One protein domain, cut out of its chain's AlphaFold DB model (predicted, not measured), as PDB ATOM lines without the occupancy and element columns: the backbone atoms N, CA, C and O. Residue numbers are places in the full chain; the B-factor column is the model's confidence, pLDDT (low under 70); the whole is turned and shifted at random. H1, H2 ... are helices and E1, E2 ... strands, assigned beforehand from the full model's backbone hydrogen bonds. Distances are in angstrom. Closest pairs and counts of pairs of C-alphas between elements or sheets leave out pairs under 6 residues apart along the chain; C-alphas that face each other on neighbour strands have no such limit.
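What this domain is: This is residues 238 to 249 and 258 to 352 of the 440 residues of an uncharacterized protein of Legionella sp. 40-6 (UniProt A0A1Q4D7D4). With little regular structure, the chain winds in stacked turns, the short parallel pair E1 and E2 on one side, H2, H3 and H4 side by side on another, and H1 at one end. The printed part has 107 residues, ordered H1, H2, E1, H3, E2, H4, mostly helix and compact, with a radius of gyration of the C-alphas of 13.3 A and spans of 43 by 27 by 20 A.

How they stand to each other: E1, residues 285 to 287, and E2, 314 to 316, are parallel, with N 286 and O 314 within hydrogen-bond range at 2.9 A. With H3, residues 298 to 307, between them, they form a strand-helix-strand unit, its crossover right-handed. H3 touches H2, residues 269 to 277, closest at C-alphas 307 and 277, 5.0 A, and H4, residues 328 to 338, at 302 and 334, 6.5 A; the tilts are shallow, 23 and 12 degrees, the same way. H1, residues 244 to 248, touches H2, closest at C-alphas 244 and 275, 4.3 A. Each helix has every O i to N i+4 pair within hydrogen-bond range.

Where its parts are: H1 begins at C-alpha 244 (150.691, 123.441, 92.060); H4, 15.1 A long, ends at C-alpha 338 (162.789, 104.685, 90.844).

The domain as a whole: The printed part has a cut between residues 249 and 258, where 8 residues of the chain are not printed, and the C-alphas of 249 and 258 are 15.0 A apart across it. The link E2 to H4 is long. Residues 264 to 266 and 344 to 352 have pLDDT under 70.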
ATOM      1  N   PHE A 238     155.894 122.518 105.042       82.75
ATOM      2  CA  PHE A 238     155.336 121.693 106.102       82.75
ATOM      3  C   PHE A 238     153.914 122.143 106.401       82.75
ATOM      4  O   PHE A 238     153.619 123.333 106.330       82.75
ATOM      5  N   GLU A 239     153.084 121.180 106.803       72.44
ATOM      6  CA  GLU A 239     151.688 121.394 107.202       72.44
ATOM      7  C   GLU A 239     150.803 122.007 106.083       72.44
ATOM      8  O   GLU A 239     151.266 122.651 105.148       72.44
ATOM      9  N   GLU A 240     149.493 121.761 106.158       77.31
ATOM     10  CA  GLU A 240     148.474 122.265 105.215       77.31
ATOM     11  C   GLU A 240     148.628 121.862 103.734       77.31
ATOM     12  O   GLU A 240     149.557 121.178 103.328       77.31
ATOM     13  N   ALA A 241     147.656 122.239 102.898       77.75
ATOM     14  CA  ALA A 241     147.653 121.942 101.470       77.75
ATOM     15  C   ALA A 241     148.591 122.885 100.685       77.75
ATOM     16  O   ALA A 241     148.502 124.103 100.798       77.75
ATOM     17  N   ILE A 242     149.460 122.321  99.849       82.38
ATOM     18  CA  ILE A 242     150.247 123.030  98.834       82.38
ATOM     19  C   ILE A 242     149.493 122.956  97.516       82.38
ATOM     20  O   ILE A 242     148.937 121.914  97.179       82.38
ATOM     21  N   TRP A 243     149.504 124.033  96.738       87.56
ATOM     22  CA  TRP A 243     148.898 124.010  95.412       87.56
ATOM     23  C   TRP A 243     149.954 124.115  94.308       87.56
ATOM     24  O   TRP A 243     151.008 124.731  94.518       87.56
ATOM     25  N   PRO A 244     149.703 123.515  93.131       91.75
ATOM     26  CA  PRO A 244     150.691 123.441  92.060       91.75
ATOM     27  C   PRO A 244     151.225 124.811  91.617       91.75
ATOM     28  O   PRO A 244     152.401 124.930  91.277       91.75
ATOM     29  N   GLU A 245     150.405 125.862  91.663       90.38
ATOM     30  CA  GLU A 245     150.786 127.206  91.221       90.38
ATOM     31  C   GLU A 245     151.854 127.840  92.122       90.38
ATOM     32  O   GLU A 245     152.653 128.641  91.637       90.38
ATOM     33  N   LEU A 246     151.915 127.458  93.404       87.56
ATOM     34  CA  LEU A 246     152.978 127.888  94.315       87.56
ATOM     35  C   LEU A 246     154.318 127.275  93.919       87.56
ATOM     36  O   LEU A 246     155.343 127.951  93.872       87.56
ATOM     37  N   ILE A 247     154.300 125.987  93.587       92.25
ATOM     38  CA  ILE A 247     155.504 125.246  93.221       92.25
ATOM     39  C   ILE A 247     156.113 125.832  91.940       92.25
ATOM     40  O   ILE A 247     157.331 126.009  91.877       92.25
ATOM     41  N   VAL A 248     155.284 126.227  90.965       93.69
ATOM     42  CA  VAL A 248     155.740 126.889  89.725       93.69
ATOM     43  C   VAL A 248     156.485 128.199  90.003       93.69
ATOM     44  O   VAL A 248     157.395 128.553  89.250       93.69
ATOM     45  N   GLN A 249     156.134 128.905  91.079       91.38
ATOM     46  CA  GLN A 249     156.745 130.182  91.456       91.38
ATOM     47  C   GLN A 249     158.066 130.035  92.215       91.38
ATOM     48  O   GLN A 249     158.681 131.048  92.531       91.38
ATOM     49  N   SER A 258     161.757 120.318  99.594       95.50
ATOM     50  CA  SER A 258     161.429 119.348 100.638       95.50
ATOM     51  C   SER A 258     159.933 119.382 100.933       95.50
ATOM     52  O   SER A 258     159.344 120.437 101.142       95.50
ATOM     53  N   PHE A 259     159.326 118.206 100.938       93.75
ATOM     54  CA  PHE A 259     157.987 117.958 101.453       93.75
ATOM     55  C   PHE A 259     158.108 116.934 102.584       93.75
ATOM     56  O   PHE A 259     157.375 115.955 102.614       93.75
ATOM     57  N   ASP A 260     159.121 117.061 103.442       90.56
ATOM     58  CA  ASP A 260     159.361 116.092 104.511       90.56
ATOM     59  C   ASP A 260     158.302 116.212 105.609       90.56
ATOM     60  O   ASP A 260     157.981 117.313 106.055       90.56
ATOM     61  N   ASN A 261     157.796 115.070 106.087       84.75
ATOM     62  CA  ASN A 261     156.701 114.996 107.066       84.75
ATOM     63  C   ASN A 261     155.435 115.749 106.607       84.75
ATOM     64  O   ASN A 261     154.584 116.134 107.411       84.75
ATOM     65  N   TYR A 262     155.308 115.969 105.302       83.00
ATOM     66  CA  TYR A 262     154.135 116.520 104.666       83.00
ATOM     67  C   TYR A 262     153.089 115.414 104.565       83.00
ATOM     68  O   TYR A 262     153.007 114.743 103.545       83.00
ATOM     69  N   LEU A 263     152.331 115.180 105.643       73.00
ATOM     70  CA  LEU A 263     151.295 114.142 105.727       73.00
ATOM     71  C   LEU A 263     150.334 114.245 104.532       73.00
ATOM     72  O   LEU A 263     149.366 115.011 104.582       73.00
ATOM     73  N   PRO A 264     150.535 113.470 103.454       61.44
ATOM     74  CA  PRO A 264     149.862 113.770 102.206       61.44
ATOM     75  C   PRO A 264     148.405 113.296 102.258       61.44
ATOM     76  O   PRO A 264     147.611 113.694 101.423       61.44
ATOM     77  N   ASN A 265     148.026 112.535 103.293       63.41
ATOM     78  CA  ASN A 265     146.644 112.170 103.615       63.41
ATOM     79  C   ASN A 265     145.762 113.382 103.959       63.41
ATOM     80  O   ASN A 265     144.541 113.272 103.912       63.41
ATOM     81  N   ALA A 266     146.355 114.531 104.304       67.81
ATOM     82  CA  ALA A 266     145.614 115.779 104.473       67.81
ATOM     83  C   ALA A 266     145.149 116.377 103.127       67.81
ATOM     84  O   ALA A 266     144.369 117.328 103.112       67.81
ATOM     85  N   MET A 267     145.621 115.830 102.000       82.00
ATOM     86  CA  MET A 267     145.327 116.281 100.646       82.00
ATOM     87  C   MET A 267     144.844 115.115  99.773       82.00
ATOM     88  O   MET A 267     145.257 113.968  99.921       82.00
ATOM     89  N   GLU A 268     143.989 115.403  98.792       89.06
ATOM     90  CA  GLU A 268     143.684 114.426  97.749       89.06
ATOM     91  C   GLU A 268     144.949 114.037  96.967       89.06
ATOM     92  O   GLU A 268     145.702 114.897  96.503       89.06
ATOM     93  N   HIS A 269     145.148 112.734  96.742       92.06
ATOM     94  CA  HIS A 269     146.328 112.217  96.038       92.06
ATOM     95  C   HIS A 269     146.561 112.897  94.681       92.06
ATOM     96  O   HIS A 269     147.703 113.178  94.320       92.06
ATOM     97  N   ASN A 270     145.488 113.202  93.944       93.12
ATOM     98  CA  ASN A 270     145.567 113.865  92.642       93.12
ATOM     99  C   ASN A 270     146.190 115.259  92.744       93.12
ATOM    100  O   ASN A 270     147.050 115.598  91.937       93.12
ATOM    101  N   THR A 271     145.821 116.044  93.754       92.25
ATOM    102  CA  THR A 271     146.383 117.381  93.973       92.25
ATOM    103  C   THR A 271     147.876 117.306  94.280       92.25
ATOM    104  O   THR A 271     148.659 118.082  93.730       92.25
ATOM    105  N   PHE A 272     148.301 116.324  95.079       93.50
ATOM    106  CA  PHE A 272     149.722 116.119  95.364       93.50
ATOM    107  C   PHE A 272     150.498 115.650  94.121       93.50
ATOM    108  O   PHE A 272     151.620 116.089  93.870       93.50
ATOM    109  N   ILE A 273     149.881 114.818  93.279       96.00
ATOM    110  CA  ILE A 273     150.438 114.422  91.977       96.00
ATOM    111  C   ILE A 273     150.585 115.641  91.049       96.00
ATOM    112  O   ILE A 273     151.629 115.789  90.413       96.00
ATOM    113  N   GLU A 274     149.594 116.534  90.980       96.06
ATOM    114  CA  GLU A 274     149.696 117.786  90.212       96.06
ATOM    115  C   GLU A 274     150.796 118.706  90.758       96.06
ATOM    116  O   GLU A 274     151.537 119.313  89.985       96.06
ATOM    117  N   CYS A 275     150.981 118.745  92.079       95.00
ATOM    118  CA  CYS A 275     152.098 119.451  92.701       95.00
ATOM    119  C   CYS A 275     153.450 118.926  92.200       95.00
ATOM    120  O   CYS A 275     154.317 119.717  91.829       95.00
ATOM    121  N   MET A 276     153.616 117.600  92.111       97.12
ATOM    122  CA  MET A 276     154.846 117.009  91.574       97.12
ATOM    123  C   MET A 276     155.064 117.376  90.103       97.12
ATOM    124  O   MET A 276     156.183 117.725  89.734       97.12
ATOM    125  N   LYS A 277     154.012 117.369  89.271       97.69
ATOM    126  CA  LYS A 277     154.111 117.774  87.853       97.69
ATOM    127  C   LYS A 277     154.556 119.226  87.685       97.69
ATOM    128  O   LYS A 277     155.224 119.548  86.704       97.69
ATOM    129  N   SER A 278     154.186 120.080  88.634       97.38
ATOM    130  CA  SER A 278     154.468 121.514  88.619       97.38
ATOM    131  C   SER A 278     155.861 121.899  89.117       97.38
ATOM    132  O   SER A 278     156.209 123.079  89.067       97.38
ATOM    133  N   ILE A 279     156.681 120.935  89.557       97.69
ATOM    134  CA  ILE A 279     158.065 121.185  89.978       97.69
ATOM    135  C   ILE A 279     158.853 121.873  88.843       97.69
ATOM    136  O   ILE A 279     158.958 121.320  87.742       97.69
ATOM    137  N   PRO A 280     159.453 123.057  89.082       97.62
ATOM    138  CA  PRO A 280     160.178 123.778  88.045       97.62
ATOM    139  C   PRO A 280     161.402 123.019  87.518       97.62
ATOM    140  O   PRO A 280     162.073 122.302  88.262       97.62
ATOM    141  N   PRO A 281     161.798 123.247  86.251       97.75
ATOM    142  CA  PRO A 281     162.885 122.501  85.611       97.75
ATOM    143  C   PRO A 281     164.278 122.759  86.208       97.75
ATOM    144  O   PRO A 281     165.218 122.035  85.891       97.75
ATOM    145  N   HIS A 282     164.439 123.799  87.030       97.50
ATOM    146  CA  HIS A 282     165.699 124.099  87.712       97.50
ATOM    147  C   HIS A 282     165.852 123.338  89.045       97.50
ATOM    148  O   HIS A 282     166.960 123.268  89.578       97.50
ATOM    149  N   ILE A 283     164.778 122.719  89.552       98.38
ATOM    150  CA  ILE A 283     164.833 121.851  90.729       98.38
ATOM    151  C   ILE A 283     165.471 120.521  90.338       98.38
ATOM    152  O   ILE A 283     165.053 119.848  89.391       98.38
ATOM    153  N   THR A 284     166.506 120.152  91.087       98.06
ATOM    154  CA  THR A 284     167.316 118.948  90.845       98.06
ATOM    155  C   THR A 284     167.266 117.952  91.992       98.06
ATOM    156  O   THR A 284     167.674 116.805  91.810       98.06
ATOM    157  N   SER A 285     166.752 118.364  93.150       98.12
ATOM    158  CA  SER A 285     166.612 117.515  94.330       98.12
ATOM    159  C   SER A 285     165.203 117.639  94.908       98.12
ATOM    160  O   SER A 285     164.645 118.735  94.961       98.12
ATOM    161  N   LEU A 286     164.626 116.513  95.310       97.50
ATOM    162  CA  LEU A 286     163.307 116.433  95.927       97.50
ATOM    163  C   LEU A 286     163.380 115.497  97.132       97.50
ATOM    164  O   LEU A 286     163.811 114.349  97.012       97.50
ATOM    165  N   SER A 287     162.931 115.981  98.281       96.38
ATOM    166  CA  SER A 287     162.801 115.185  99.495       96.38
ATOM    167  C   SER A 287     161.327 114.948  99.800       96.38
ATOM    168  O   SER A 287     160.547 115.895  99.834       96.38
ATOM    169  N   LEU A 288     160.952 113.681  99.967       94.81
ATOM    170  CA  LEU A 288     159.610 113.237 100.348       94.81
ATOM    171  C   LEU A 288     159.685 112.373 101.619       94.81
ATOM    172  O   LEU A 288     158.985 111.361 101.707       94.81
ATOM    173  N   LYS A 289     160.587 112.673 102.559       91.38
ATOM    174  CA  LYS A 289     160.805 111.820 103.735       91.38
ATOM    175  C   LYS A 289     159.565 111.768 104.616       91.38
ATOM    176  O   LYS A 289     158.856 112.758 104.744       91.38
ATOM    177  N   ASN A 290     159.359 110.625 105.269       87.25
ATOM    178  CA  ASN A 290     158.336 110.451 106.306       87.25
ATOM    179  C   ASN A 290     156.914 110.873 105.875       87.25
ATOM    180  O   ASN A 290     156.137 111.370 106.681       87.25
ATOM    181  N   ASN A 291     156.544 110.659 104.612       89.38
ATOM    182  CA  ASN A 291     155.212 110.989 104.094       89.38
ATOM    183  C   ASN A 291     154.243 109.805 104.138       89.38
ATOM    184  O   ASN A 291     153.201 109.827 103.488       89.38
ATOM    185  N   HIS A 292     154.600 108.744 104.871       89.50
ATOM    186  CA  HIS A 292     153.824 107.509 104.992       89.50
ATOM    187  C   HIS A 292     153.303 106.975 103.650       89.50
ATOM    188  O   HIS A 292     152.193 106.453 103.566       89.50
ATOM    189  N   LEU A 293     154.112 107.083 102.591       92.12
ATOM    190  CA  LEU A 293     153.690 106.701 101.241       92.12
ATOM    191  C   LEU A 293     153.292 105.213 101.133       92.12
ATOM    192  O   LEU A 293     152.559 104.857 100.224       92.12
ATOM    193  N   TYR A 294     153.683 104.343 102.073       91.25
ATOM    194  CA  TYR A 294     153.174 102.964 102.156       91.25
ATOM    195  C   TYR A 294     151.648 102.851 102.334       91.25
ATOM    196  O   TYR A 294     151.085 101.799 102.055       91.25
ATOM    197  N   LEU A 295     150.970 103.906 102.802       90.62
ATOM    198  CA  LEU A 295     149.507 103.937 102.931       90.62
ATOM    199  C   LEU A 295     148.798 104.173 101.590       90.62
ATOM    200  O   LEU A 295     147.577 104.041 101.499       90.62
ATOM    201  N   TRP A 296     149.538 104.558 100.551       93.56
ATOM    202  CA  TRP A 296     148.970 104.853  99.247       93.56
ATOM    203  C   TRP A 296     148.746 103.574  98.449       93.56
ATOM    204  O   TRP A 296     149.596 102.688  98.405       93.56
ATOM    205  N   HIS A 297     147.623 103.519  97.728       94.81
ATOM    206  CA  HIS A 297     147.401 102.464  96.743       94.81
ATOM    207  C   HIS A 297     148.523 102.458  95.695       94.81
ATOM    208  O   HIS A 297     148.966 103.520  95.242       94.81
ATOM    209  N   PHE A 298     148.928 101.265  95.262       96.62
ATOM    210  CA  PHE A 298     150.049 101.065  94.346       96.62
ATOM    211  C   PHE A 298     149.954 101.911  93.061       96.62
ATOM    212  O   PHE A 298     150.922 102.569  92.671       96.62
ATOM    213  N   ASP A 299     148.769 101.997  92.446       97.00
ATOM    214  CA  ASP A 299     148.558 102.826  91.248       97.00
ATOM    215  C   ASP A 299     148.823 104.321  91.484       97.00
ATOM    216  O   ASP A 299     149.328 105.008  90.591       97.00
ATOM    217  N   ASN A 300     148.513 104.839  92.676       96.12
ATOM    218  CA  ASN A 300     148.766 106.239  93.021       96.12
ATOM    219  C   ASN A 300     150.259 106.478  93.252       96.12
ATOM    220  O   ASN A 300     150.779 107.501  92.814       96.12
ATOM    221  N   LEU A 301     150.968 105.518  93.858       96.31
ATOM    222  CA  LEU A 301     152.428 105.572  93.988       96.31
ATOM    223  C   LEU A 301     153.113 105.609  92.621       96.31
ATOM    224  O   LEU A 301     153.962 106.466  92.376       96.31
ATOM    225  N   LEU A 302     152.720 104.733  91.692       97.56
ATOM    226  CA  LEU A 302     153.269 104.754  90.335       97.56
ATOM    227  C   LEU A 302     152.995 106.083  89.623       97.56
ATOM    228  O   LEU A 302     153.874 106.593  88.926       97.56
ATOM    229  N   GLN A 303     151.792 106.642  89.775       97.75
ATOM    230  CA  GLN A 303     151.456 107.944  89.199       97.75
ATOM    231  C   GLN A 303     152.277 109.076  89.818       97.75
ATOM    232  O   GLN A 303     152.817 109.892  89.072       97.75
ATOM    233  N   LEU A 304     152.440 109.082  91.145       97.25
ATOM    234  CA  LEU A 304     153.262 110.043  91.874       97.25
ATOM    235  C   LEU A 304     154.696 110.062  91.342       97.25
ATOM    236  O   LEU A 304     155.189 111.109  90.928       97.25
ATOM    237  N   PHE A 305     155.354 108.904  91.280       97.50
ATOM    238  CA  PHE A 305     156.747 108.854  90.838       97.50
ATOM    239  C   PHE A 305     156.907 109.173  89.349       97.50
ATOM    240  O   PHE A 305     157.902 109.774  88.962       97.50
ATOM    241  N   ARG A 306     155.921 108.846  88.504       97.19
ATOM    242  CA  ARG A 306     155.929 109.246  87.084       97.19
ATOM    243  C   ARG A 306     155.686 110.741  86.873       97.19
ATOM    244  O   ARG A 306     156.081 111.263  85.832       97.19
ATOM    245  N   ALA A 307     155.017 111.403  87.813       97.81
ATOM    246  CA  ALA A 307     154.738 112.833  87.757       97.81
ATOM    247  C   ALA A 307     155.963 113.697  88.081       97.81
ATOM    248  O   ALA A 307     156.037 114.825  87.599       97.81
ATOM    249  N   ILE A 308     156.933 113.175  88.842       97.94
ATOM    250  CA  ILE A 308     158.155 113.905  89.199       97.94
ATOM    251  C   ILE A 308     158.988 114.182  87.930       97.94
ATOM    252  O   ILE A 308     159.405 113.235  87.248       97.94
ATOM    253  N   PRO A 309     159.296 115.454  87.611       97.75
ATOM    254  CA  PRO A 309     160.061 115.810  86.427       97.75
ATOM    255  C   PRO A 309     161.434 115.146  86.391       97.75
ATOM    256  O   PRO A 309     162.136 115.057  87.396       97.75
ATOM    257  N   LYS A 310     161.884 114.771  85.188       96.56
ATOM    258  CA  LYS A 310     163.213 114.169  84.961       96.56
ATOM    259  C   LYS A 310     164.389 115.091  85.319       96.56
ATOM    260  O   LYS A 310     165.536 114.653  85.290       96.56
ATOM    261  N   THR A 311     164.132 116.375  85.572       97.44
ATOM    262  CA  THR A 311     165.139 117.331  86.052       97.44
ATOM    263  C   THR A 311     165.538 117.051  87.497       97.44
ATOM    264  O   THR A 311     166.695 117.288  87.848       97.44
ATOM    265  N   VAL A 312     164.631 116.476  88.294       97.88
ATOM    266  CA  VAL A 312     164.925 115.953  89.627       97.88
ATOM    267  C   VAL A 312     165.804 114.720  89.466       97.88
ATOM    268  O   VAL A 312     165.395 113.715  88.894       97.88
ATOM    269  N   LYS A 313     167.040 114.817  89.948       96.56
ATOM    270  CA  LYS A 313     168.035 113.743  89.904       96.56
ATOM    271  C   LYS A 313     168.153 113.051  91.247       96.56
ATOM    272  O   LYS A 313     168.308 111.839  91.257       96.56
ATOM    273  N   ASN A 314     168.060 113.807  92.337       96.94
ATOM    274  CA  ASN A 314     168.155 113.282  93.692       96.94
ATOM    275  C   ASN A 314     166.750 113.184  94.278       96.94
ATOM    276  O   ASN A 314     166.075 114.204  94.413       96.94
ATOM    277  N   LEU A 315     166.313 111.971  94.605       96.88
ATOM    278  CA  LEU A 315     165.006 111.733  95.210       96.88
ATOM    279  C   LEU A 315     165.189 111.013  96.544       96.88
ATOM    280  O   LEU A 315     165.710 109.897  96.589       96.88
ATOM    281  N   VAL A 316     164.748 111.650  97.627       95.62
ATOM    282  CA  VAL A 316     164.914 111.126  98.985       95.62
ATOM    283  C   VAL A 316     163.583 110.600  99.515       95.62
ATOM    284  O   VAL A 316     162.611 111.342  99.619       95.62
ATOM    285  N   LEU A 317     163.547 109.305  99.847       93.31
ATOM    286  CA  LEU A 317     162.325 108.564 100.206       93.31
ATOM    287  C   LEU A 317     162.397 107.913 101.593       93.31
ATOM    288  O   LEU A 317     161.593 107.037 101.921       93.31
ATOM    289  N   GLU A 318     163.367 108.316 102.410       88.31
ATOM    290  CA  GLU A 318     163.583 107.779 103.752       88.31
ATOM    291  C   GLU A 318     162.303 107.839 104.609       88.31
ATOM    292  O   GLU A 318     161.534 108.791 104.528       88.31
ATOM    293  N   GLY A 319     162.051 106.796 105.406       83.75
ATOM    294  CA  GLY A 319     160.923 106.768 106.346       83.75
ATOM    295  C   GLY A 319     159.531 106.555 105.735       83.75
ATOM    296  O   GLY A 319     158.533 106.667 106.435       83.75
ATOM    297  N   ASN A 320     159.435 106.193 104.451       88.25
ATOM    298  CA  ASN A 320     158.144 105.933 103.796       88.25
ATOM    299  C   ASN A 320     157.692 104.475 103.778       88.25
ATOM    300  O   ASN A 320     156.570 104.214 103.364       88.25
ATOM    301  N   ALA A 321     158.562 103.538 104.158       88.62
ATOM    302  CA  ALA A 321     158.269 102.103 104.178       88.62
ATOM    303  C   ALA A 321     157.654 101.541 102.869       88.62
ATOM    304  O   ALA A 321     156.859 100.609 102.904       88.62
ATOM    305  N   LEU A 322     158.056 102.084 101.713       90.19
ATOM    306  CA  LEU A 322     157.411 101.907 100.398       90.19
ATOM    307  C   LEU A 322     157.150 100.466  99.936       90.19
ATOM    308  O   LEU A 322     156.283 100.258  99.100       90.19
ATOM    309  N   PHE A 323     157.923  99.492 100.414       91.69
ATOM    310  CA  PHE A 323     157.824  98.094  99.976       91.69
ATOM    311  C   PHE A 323     156.999  97.220 100.923       91.69
ATOM    312  O   PHE A 323     156.815  96.033 100.662       91.69
ATOM    313  N   ILE A 324     156.499  97.789 102.024       87.94
ATOM    314  CA  ILE A 324     155.550  97.095 102.889       87.94
ATOM    315  C   ILE A 324     154.264  96.857 102.091       87.94
ATOM    316  O   ILE A 324     153.793  97.750 101.398       87.94
ATOM    317  N   GLN A 325     153.715  95.643 102.191       89.50
ATOM    318  CA  GLN A 325     152.451  95.226 101.561       89.50
ATOM    319  C   GLN A 325     152.433  95.185 100.021       89.50
ATOM    320  O   GLN A 325     151.402  94.837  99.455       89.50
ATOM    321  N   LEU A 326     153.551  95.450  99.337       92.62
ATOM    322  CA  LEU A 326     153.636  95.283  97.884       92.62
ATOM    323  C   LEU A 326     153.992  93.843  97.505       92.62
ATOM    324  O   LEU A 326     154.914  93.248  98.069       92.62
ATOM    325  N   THR A 327     153.319  93.312  96.485       95.94
ATOM    326  CA  THR A 327     153.701  92.050  95.837       95.94
ATOM    327  C   THR A 327     155.046  92.184  95.119       95.94
ATOM    328  O   THR A 327     155.440  93.274  94.706       95.94
ATOM    329  N   ASN A 328     155.745  91.071  94.876       95.25
ATOM    330  CA  ASN A 328     157.036  91.085  94.167       95.25
ATOM    331  C   ASN A 328     156.969  91.801  92.803       95.25
ATOM    332  O   ASN A 328     157.897  92.518  92.434       95.25
ATOM    333  N   MET A 329     155.859  91.643  92.074       96.38
ATOM    334  CA  MET A 329     155.640  92.307  90.787       96.38
ATOM    335  C   MET A 329     155.512  93.831  90.941       96.38
ATOM    336  O   MET A 329     156.098  94.584  90.166       96.38
ATOM    337  N   GLU A 330     154.770  94.296  91.946       97.31
ATOM    338  CA  GLU A 330     154.609  95.724  92.243       97.31
ATOM    339  C   GLU A 330     155.928  96.354  92.702       97.31
ATOM    340  O   GLU A 330     156.289  97.441  92.248       97.31
ATOM    341  N   GLN A 331     156.695  95.645  93.537       96.12
ATOM    342  CA  GLN A 331     158.029  96.084  93.953       96.12
ATOM    343  C   GLN A 331     158.961  96.255  92.747       96.12
ATOM    344  O   GLN A 331     159.634  97.279  92.635       96.12
ATOM    345  N   GLU A 332     158.980  95.299  91.812       96.19
ATOM    346  CA  GLU A 332     159.793  95.390  90.593       96.19
ATOM    347  C   GLU A 332     159.385  96.588  89.722       96.19
ATOM    348  O   GLU A 332     160.244  97.343  89.251       96.19
ATOM    349  N   GLN A 333     158.080  96.802  89.536       97.38
ATOM    350  CA  GLN A 333     157.556  97.940  88.782       97.38
ATOM    351  C   GLN A 333     157.926  99.278  89.431       97.38
ATOM    352  O   GLN A 333     158.371 100.194  88.731       97.38
ATOM    353  N   LEU A 334     157.789  99.382  90.754       96.25
ATOM    354  CA  LEU A 334     158.166 100.571  91.509       96.25
ATOM    355  C   LEU A 334     159.672 100.833  91.409       96.25
ATOM    356  O   LEU A 334     160.082 101.938  91.054       96.25
ATOM    357  N   LEU A 335     160.503  99.809  91.625       95.69
ATOM    358  CA  LEU A 335     161.956  99.902  91.465       95.69
ATOM    359  C   LEU A 335     162.342 100.338  90.051       95.69
ATOM    360  O   LEU A 335     163.267 101.128  89.884       95.69
ATOM    361  N   ASN A 336     161.637  99.863  89.024       95.88
ATOM    362  CA  ASN A 336     161.903 100.268  87.650       95.88
ATOM    363  C   ASN A 336     161.642 101.763  87.406       95.88
ATOM    364  O   ASN A 336     162.414 102.397  86.689       95.88
ATOM    365  N   VAL A 337     160.600 102.337  88.019       96.00
ATOM    366  CA  VAL A 337     160.373 103.791  87.980       96.00
ATOM    367  C   VAL A 337     161.447 104.524  88.788       96.00
ATOM    368  O   VAL A 337     162.008 105.502  88.308       96.00
ATOM    369  N   LEU A 338     161.809 104.027  89.974       94.62
ATOM    370  CA  LEU A 338     162.789 104.685  90.844       94.62
ATOM    371  C   LEU A 338     164.223 104.674  90.292       94.62
ATOM    372  O   LEU A 338     164.989 105.586  90.594       94.62
ATOM    373  N   LYS A 339     164.577 103.714  89.425       94.06
ATOM    374  CA  LYS A 339     165.883 103.656  88.734       94.06
ATOM    375  C   LYS A 339     166.221 104.916  87.930       94.06
ATOM    376  O   LYS A 339     167.388 105.111  87.602       94.06
ATOM    377  N   THR A 340     165.243 105.758  87.582       91.50
ATOM    378  CA  THR A 340     165.522 107.021  86.880       91.50
ATOM    379  C   THR A 340     166.123 108.096  87.782       91.50
ATOM    380  O   THR A 340     166.621 109.096  87.266       91.50
ATOM    381  N   TYR A 341     166.101 107.893  89.099       92.50
ATOM    382  CA  TYR A 341     166.587 108.838  90.094       92.50
ATOM    383  C   TYR A 341     167.795 108.255  90.837       92.50
ATOM    384  O   TYR A 341     167.876 107.053  91.099       92.50
ATOM    385  N   GLN A 342     168.731 109.121  91.219       86.25
ATOM    386  CA  GLN A 342     169.680 108.821  92.283       86.25
ATOM    387  C   GLN A 342     168.878 108.818  93.579       86.25
ATOM    388  O   GLN A 342     168.509 109.865  94.113       86.25
ATOM    389  N   THR A 343     168.509 107.620  94.011       78.12
ATOM    390  CA  THR A 343     167.761 107.423  95.242       78.12
ATOM    391  C   THR A 343     168.700 106.897  96.309       78.12
ATOM    392  O   THR A 343     169.349 105.866  96.126       78.12
ATOM    393  N   ASP A 344     168.724 107.570  97.454       69.19
ATOM    394  CA  ASP A 344     169.233 106.976  98.685       69.19
ATOM    395  C   ASP A 344     168.150 106.035  99.218       69.19
ATOM    396  O   ASP A 344     167.424 106.326 100.172       69.19
ATOM    397  N   LEU A 345     167.992 104.895  98.541       64.50
ATOM    398  CA  LEU A 345     167.160 103.787  98.990       64.50
ATOM    399  C   LEU A 345     167.854 103.107 100.176       64.50
ATOM    400  O   LEU A 345     168.275 101.959 100.113       64.50
ATOM    401  N   ASN A 346     167.920 103.806 101.310       54.12
ATOM    402  CA  ASN A 346     168.219 103.215 102.617       54.12
ATOM    403  C   ASN A 346     167.009 102.415 103.154       54.12
ATOM    404  O   ASN A 346     166.782 102.288 104.358       54.12
ATOM    405  N   CYS A 347     166.189 101.880 102.249       47.31
ATOM    406  CA  CYS A 347     165.175 100.892 102.548       47.31
ATOM    407  C   CYS A 347     165.890  99.549 102.678       47.31
ATOM    408  O   CYS A 347     166.065  98.811 101.711       47.31
ATOM    409  N   HIS A 348     166.343  99.227 103.886       46.88
ATOM    410  CA  HIS A 348     166.700  97.852 104.191       46.88
ATOM    411  C   HIS A 348     165.457  96.988 103.951       46.88
ATOM    412  O   HIS A 348     164.539  96.973 104.771       46.88
ATOM    413  N   THR A 349     165.416  96.294 102.813       41.75
ATOM    414  CA  THR A 349     164.601  95.099 102.640       41.75
ATOM    415  C   THR A 349     165.158  94.089 103.627       41.75
ATOM    416  O   THR A 349     166.091  93.355 103.313       41.75
ATOM    417  N   VAL A 350     164.661  94.114 104.863       41.44
ATOM    418  CA  VAL A 350     164.742  92.927 105.705       41.44
ATOM    419  C   VAL A 350     163.865  91.921 104.970       41.44
ATOM    420  O   VAL A 350     162.676  92.209 104.802       41.44
ATOM    421  N   PRO A 351     164.416  90.824 104.426       37.84
ATOM    422  CA  PRO A 351     163.580  89.791 103.854       37.84
ATOM    423  C   PRO A 351     162.668  89.328 104.986       37.84
ATOM    424  O   PRO A 351     163.151  88.832 106.002       37.84
ATOM    425  N   TYR A 352     161.363  89.550 104.854       40.78
ATOM    426  CA  TYR A 352     160.395  88.788 105.629       40.78
ATOM    427  C   TYR A 352     160.428  87.374 105.042       40.78
ATOM    428  O   TYR A 352     159.593  87.002 104.223       40.78
TER     429      TYR A 352